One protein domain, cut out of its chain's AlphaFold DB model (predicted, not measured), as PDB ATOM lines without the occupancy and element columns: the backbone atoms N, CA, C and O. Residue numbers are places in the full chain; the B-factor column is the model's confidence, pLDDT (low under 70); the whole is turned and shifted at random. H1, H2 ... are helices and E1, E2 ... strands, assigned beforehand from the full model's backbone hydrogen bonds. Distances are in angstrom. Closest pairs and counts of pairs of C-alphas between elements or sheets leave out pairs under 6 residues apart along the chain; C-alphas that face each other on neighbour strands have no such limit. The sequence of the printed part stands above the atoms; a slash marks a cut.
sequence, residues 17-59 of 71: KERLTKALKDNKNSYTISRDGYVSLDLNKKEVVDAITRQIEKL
ATOM      1  N   LYS A  17     -16.450 -34.670  27.745       86.81
ATOM      2  CA  LYS A  17     -17.251 -34.826  28.961       86.81
ATOM      3  C   LYS A  17     -16.637 -34.136  30.181       86.81
ATOM      4  O   LYS A  17     -17.363 -33.465  30.910       86.81
ATOM      5  N   GLU A  18     -15.339 -34.278  30.428       88.00
ATOM      6  CA  GLU A  18     -14.667 -33.619  31.558       88.00
ATOM      7  C   GLU A  18     -14.637 -32.105  31.384       88.00
ATOM      8  O   GLU A  18     -14.946 -31.375  32.326       88.00
ATOM      9  N   ARG A  19     -14.346 -31.633  30.166       88.94
ATOM     10  CA  ARG A  19     -14.366 -30.201  29.837       88.94
ATOM     11  C   ARG A  19     -15.754 -29.603  30.051       88.94
ATOM     12  O   ARG A  19     -15.874 -28.569  30.705       88.94
ATOM     13  N   LEU A  20     -16.795 -30.282  29.567       88.69
ATOM     14  CA  LEU A  20     -18.179 -29.870  29.785       88.69
ATOM     15  C   LEU A  20     -18.543 -29.898  31.276       88.69
ATOM     16  O   LEU A  20     -19.076 -28.926  31.796       88.69
ATOM     17  N   THR A  21     -18.198 -30.973  31.988       90.06
ATOM     18  CA  THR A  21     -18.460 -31.101  33.433       90.06
ATOM     19  C   THR A  21     -17.798 -29.973  34.216       90.06
ATOM     20  O   THR A  21     -18.403 -29.422  35.136       90.06
ATOM     21  N   LYS A  22     -16.565 -29.613  33.854       91.25
ATOM     22  CA  LYS A  22     -15.849 -28.500  34.467       91.25
ATOM     23  C   LYS A  22     -16.538 -27.165  34.180       91.25
ATOM     24  O   LYS A  22     -16.811 -26.436  35.126       91.25
ATOM     25  N   ALA A  23     -16.891 -26.888  32.926       88.81
ATOM     26  CA  ALA A  23     -17.599 -25.661  32.559       88.81
ATOM     27  C   ALA A  23     -18.936 -25.515  33.305       88.81
ATOM     28  O   ALA A  23     -19.244 -24.440  33.814       88.81
ATOM     29  N   LEU A  24     -19.695 -26.605  33.435       89.56
ATOM     30  CA  LEU A  24     -20.940 -26.631  34.202       89.56
ATOM     31  C   LEU A  24     -20.689 -26.366  35.697       89.56
ATOM     32  O   LEU A  24     -21.344 -25.521  36.300       89.56
ATOM     33  N   LYS A  25     -19.695 -27.019  36.307       89.75
ATOM     34  CA  LYS A  25     -19.349 -26.773  37.719       89.75
ATOM     35  C   LYS A  25     -18.932 -25.325  37.981       89.75
ATOM     36  O   LYS A  25     -19.407 -24.737  38.949       89.75
ATOM     37  N   ASP A  26     -18.076 -24.771  37.127       89.25
ATOM     38  CA  ASP A  26     -17.510 -23.432  37.304       89.25
ATOM     39  C   ASP A  26     -18.572 -22.328  37.117       89.25
ATOM     40  O   ASP A  26     -18.448 -21.253  37.693       89.25
ATOM     41  N   ASN A  27     -19.644 -22.606  36.366       86.75
ATOM     42  CA  ASN A  27     -20.704 -21.645  36.047       86.75
ATOM     43  C   ASN A  27     -22.042 -21.986  36.727       86.75
ATOM     44  O   ASN A  27     -23.116 -21.620  36.240       86.75
ATOM     45  N   LYS A  28     -22.006 -22.710  37.852       82.88
ATOM     46  CA  LYS A  28     -23.209 -23.079  38.609       82.88
ATOM     47  C   LYS A  28     -24.044 -21.823  38.909       82.88
ATOM     48  O   LYS A  28     -23.502 -20.810  39.335       82.88
ATOM     49  N   ASN A  29     -25.362 -21.900  38.705       86.06
ATOM     50  CA  ASN A  29     -26.346 -20.806  38.831       86.06
ATOM     51  C   ASN A  29     -26.468 -19.843  37.633       86.06
ATOM     52  O   ASN A  29     -27.368 -19.004  37.657       86.06
ATOM     53  N   SER A  30     -25.646 -19.958  36.588       86.88
ATOM     54  CA  SER A  30     -25.825 -19.196  35.331       86.88
ATOM     55  C   SER A  30     -26.711 -19.904  34.298       86.88
ATOM     56  O   SER A  30     -27.109 -19.313  33.296       86.88
ATOM     57  N   TYR A  31     -27.018 -21.179  34.542       89.00
ATOM     58  CA  TYR A  31     -27.768 -22.037  33.638       89.00
ATOM     59  C   TYR A  31     -28.731 -22.948  34.403       89.00
ATOM     60  O   TYR A  31     -28.573 -23.200  35.603       89.00
ATOM     61  N   THR A  32     -29.699 -23.497  33.680       90.75
ATOM     62  CA  THR A  32     -30.585 -24.577  34.113       90.75
ATOM     63  C   THR A  32     -30.376 -25.803  33.225       90.75
ATOM     64  O   THR A  32     -29.979 -25.683  32.066       90.75
ATOM     65  N   ILE A  33     -30.583 -26.999  33.784       90.12
ATOM     66  CA  ILE A  33     -30.521 -28.264  33.038       90.12
ATOM     67  C   ILE A  33     -31.899 -28.913  33.104       90.12
ATOM     68  O   ILE A  33     -32.424 -29.125  34.200       90.12
ATOM     69  N   SER A  34     -32.485 -29.214  31.947       90.94
ATOM     70  CA  SER A  34     -33.740 -29.964  31.874       90.94
ATOM     71  C   SER A  34     -33.513 -31.444  32.190       90.94
ATOM     72  O   SER A  34     -32.393 -31.950  32.134       90.94
ATOM     73  N   ARG A  35     -34.589 -32.179  32.493       90.25
ATOM     74  CA  ARG A  35     -34.499 -33.631  32.730       90.25
ATOM     75  C   ARG A  35     -33.944 -34.402  31.528       90.25
ATOM     76  O   ARG A  35     -33.309 -35.430  31.730       90.25
ATOM     77  N   ASP A  36     -34.111 -33.864  30.325       92.94
ATOM     78  CA  ASP A  36     -33.627 -34.456  29.075       92.94
ATOM     79  C   ASP A  36     -32.185 -34.034  28.732       92.94
ATOM     80  O   ASP A  36     -31.658 -34.389  27.683       92.94
ATOM     81  N   GLY A  37     -31.527 -33.273  29.614       87.12
ATOM     82  CA  GLY A  37     -30.128 -32.874  29.457       87.12
ATOM     83  C   GLY A  37     -29.906 -31.606  28.631       87.12
ATOM     84  O   GLY A  37     -28.760 -31.300  28.300       87.12
ATOM     85  N   TYR A  38     -30.957 -30.838  28.324       91.44
ATOM     86  CA  TYR A  38     -30.801 -29.537  27.670       91.44
ATOM     87  C   TYR A  38     -30.287 -28.498  28.662       91.44
ATOM     88  O   TYR A  38     -30.855 -28.325  29.740       91.44
ATOM     89  N   VAL A  39     -29.233 -27.778  28.277       90.44
ATOM     90  CA  VAL A  39     -28.667 -26.668  29.052       90.44
ATOM     91  C   VAL A  39     -29.251 -25.361  28.527       90.44
ATOM     92  O   VAL A  39     -29.135 -25.072  27.339       90.44
ATOM     93  N   SER A  40     -29.871 -24.571  29.399       91.00
ATOM     94  CA  SER A  40     -30.400 -23.241  29.072       91.00
ATOM     95  C   SER A  40     -29.700 -22.179  29.911       91.00
ATOM     96  O   SER A  40     -29.578 -22.339  31.121       91.00
ATOM     97  N   LEU A  41     -29.227 -21.105  29.281       90.69
ATOM     98  CA  LEU A  41     -28.588 -19.977  29.966       90.69
ATOM     99  C   LEU A  41     -29.646 -18.975  30.440       90.69
ATOM    100  O   LEU A  41     -30.605 -18.703  29.719       90.69
ATOM    101  N   ASP A  42     -29.457 -18.400  31.627       87.94
ATOM    102  CA  ASP A  42     -30.325 -17.328  32.124       87.94
ATOM    103  C   ASP A  42     -29.761 -15.956  31.742       87.94
ATOM    104  O   ASP A  42     -28.896 -15.399  32.419       87.94
ATOM    105  N   LEU A  43     -30.269 -15.407  30.641       89.19
ATOM    106  CA  LEU A  43     -29.839 -14.113  30.107       89.19
ATOM    107  C   LEU A  43     -30.406 -12.911  30.880       89.19
ATOM    108  O   LEU A  43     -30.017 -11.781  30.604       89.19
ATOM    109  N   ASN A  44     -31.288 -13.121  31.863       89.75
ATOM    110  CA  ASN A  44     -31.763 -12.030  32.725       89.75
ATOM    111  C   ASN A  44     -30.739 -11.675  33.811       89.75
ATOM    112  O   ASN A  44     -30.839 -10.632  34.460       89.75
ATOM    113  N   LYS A  45     -29.746 -12.542  34.032       88.50
ATOM    114  CA  LYS A  45     -28.669 -12.300  34.986       88.50
ATOM    115  C   LYS A  45     -27.566 -11.490  34.328       88.50
ATOM    116  O   LYS A  45     -26.885 -11.969  33.423       88.50
ATOM    117  N   LYS A  46     -27.329 -10.293  34.864       89.81
ATOM    118  CA  LYS A  46     -26.273  -9.389  34.393       89.81
ATOM    119  C   LYS A  46     -24.903 -10.071  34.295       89.81
ATOM    120  O   LYS A  46     -24.222  -9.907  33.299       89.81
ATOM    121  N   GLU A  47     -24.539 -10.890  35.279       88.88
ATOM    122  CA  GLU A  47     -23.258 -11.615  35.295       88.88
ATOM    123  C   GLU A  47     -23.080 -12.553  34.091       88.88
ATOM    124  O   GLU A  47     -21.978 -12.681  33.559       88.88
ATOM    125  N   VAL A  48     -24.168 -13.188  33.643       89.06
ATOM    126  CA  VAL A  48     -24.161 -14.098  32.489       89.06
ATOM    127  C   VAL A  48     -23.971 -13.304  31.205       89.06
ATOM    128  O   VAL A  48     -23.132 -13.660  30.380       89.06
ATOM    129  N   VAL A  49     -24.703 -12.199  31.068       92.19
ATOM    130  CA  VAL A  49     -24.580 -11.287  29.925       92.19
ATOM    131  C   VAL A  49     -23.174 -10.693  29.857       92.19
ATOM    132  O   VAL A  49     -22.540 -10.765  28.809       92.19
ATOM    133  N   ASP A  50     -22.634 -10.200  30.973       91.81
ATOM    134  CA  ASP A  50     -21.290  -9.619  31.039       91.81
ATOM    135  C   ASP A  50     -20.206 -10.650  30.665       91.81
ATOM    136  O   ASP A  50     -19.247 -10.325  29.959       91.81
ATOM    137  N   ALA A  51     -20.347 -11.906  31.105       87.94
ATOM    138  CA  ALA A  51     -19.423 -12.981  30.749       87.94
ATOM    139  C   ALA A  51     -19.462 -13.308  29.248       87.94
ATOM    140  O   ALA A  51     -18.405 -13.491  28.639       87.94
ATOM    141  N   ILE A  52     -20.657 -13.346  28.647       87.56
ATOM    142  CA  ILE A  52     -20.838 -13.549  27.205       87.56
ATOM    143  C   ILE A  52     -20.212 -12.387  26.429       87.56
ATOM    144  O   ILE A  52     -19.390 -12.631  25.547       87.56
ATOM    145  N   THR A  53     -20.522 -11.141  26.797       89.19
ATOM    146  CA  THR A  53     -19.983  -9.934  26.150       89.19
ATOM    147  C   THR A  53     -18.459  -9.920  26.175       89.19
ATOM    148  O   THR A  53     -17.840  -9.802  25.122       89.19
ATOM    149  N   ARG A  54     -17.832 -10.170  27.333       89.56
ATOM    150  CA  ARG A  54     -16.362 -10.268  27.443       89.56
ATOM    151  C   ARG A  54     -15.767 -11.330  26.532       89.56
ATOM    152  O   ARG A  54     -14.620 -11.215  26.105       89.56
ATOM    153  N   GLN A  55     -16.501 -12.414  26.305       86.06
ATOM    154  CA  GLN A  55     -16.029 -13.493  25.461       86.06
ATOM    155  C   GLN A  55     -16.212 -13.168  23.979       86.06
ATOM    156  O   GLN A  55     -15.321 -13.502  23.209       86.06
ATOM    157  N   ILE A  56     -17.272 -12.449  23.608       84.81
ATOM    158  CA  ILE A  56     -17.477 -11.886  22.264       84.81
ATOM    159  C   ILE A  56     -16.421 -10.821  21.944       84.81
ATOM    160  O   ILE A  56     -15.831 -10.860  20.873       84.81
ATOM    161  N   GLU A  57     -16.100  -9.928  22.879       85.50
ATOM    162  CA  GLU A  57     -15.060  -8.901  22.697       85.50
ATOM    163  C   GLU A  57     -13.673  -9.510  22.428       85.50
ATOM    164  O   GLU A  57     -12.889  -8.975  21.646       85.50
ATOM    165  N   LYS A  58     -13.369 -10.670  23.026       83.38
ATOM    166  CA  LYS A  58     -12.136 -11.429  22.737       83.38
ATOM    167  C   LYS A  58     -12.134 -12.077  21.357       83.38
ATOM    168  O   LYS A  58     -11.073 -12.477  20.887       83.38
ATOM    169  N   LEU A  59     -13.296 -12.204  20.725       80.62
ATOM    170  CA  LEU A  59     -13.439 -12.700  19.360       80.62
ATOM    171  C   LEU A  59     -13.310 -11.567  18.331       80.62
ATOM    172  O   LEU A  59     -13.803 -11.735  17.224       80.62
TER     173      LEU A  59
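What this domain is: This is residues 17 to 59 of the 71 residues of the protein "Multidrug ABC transporter ATPase" of Escherichia coli (UniProt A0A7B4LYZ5). A small two-stranded hairpin, E1 and E2, has a helix before it and a helix after it: H1 leads into E1 and H2 follows E2, and the two helices spread away from the hairpin as separate arms of an open frame with few contacts. Residues 17 to 23 of H1 stick out at one end of the printed part, and residues 53 to 59, of which 53 to 57 belong to H2, stick out at the other. The printed part has 43 residues, with two named helices and two named strands in the order H1, E1, E2, H2; the sheet, in the order E1 - E2, is antiparallel, and the class is mixed, helices and strands. The whole is only just loose, close to compact, with a radius of gyration of the C-alphas of 11.4 A, and the C-alphas span 31 by 24 by 15 A.

How they stand to each other: E1, residues 31 to 33, and E2, residues 39 to 41, are antiparallel neighbours and form a hairpin, with 157 degrees between their directions. C-alphas 31 and 41 face each other at 4.3 A. N 32 and O 40 are 2.8 A apart and N 40 and O 32 are 2.9 A apart, both within hydrogen-bond range. The closest C-alphas of E2 and H2, residues 46 to 57, are those of Leu 41 and Val 48, 7.8 A apart. H1, residues 17 to 26, is apart from E2 and from H2, and E1 is apart from H2. In H1 and H2 every O i to N i+4 pair is within hydrogen-bond range.

Where its parts are: E1 and E2 are each 6.8 A long; E1 begins at C-alpha 31, (-27.768, -22.037, 33.638). H2 is 16.2 A long and ends at C-alpha 57, (-15.060, -8.901, 22.697). H1 is 14.1 A long and begins at C-alpha 17, (-17.251, -34.826, 28.961).

The domain as a whole: The two C-alphas farthest apart are those of Arg 35 and Lys 58, at 33.1 A. The printed part has no cut, and the links H1 to E1, E1 to E2 and E2 to H2 are tight. The mean pLDDT of the printed part is 88.6, and no printed residue is under 70.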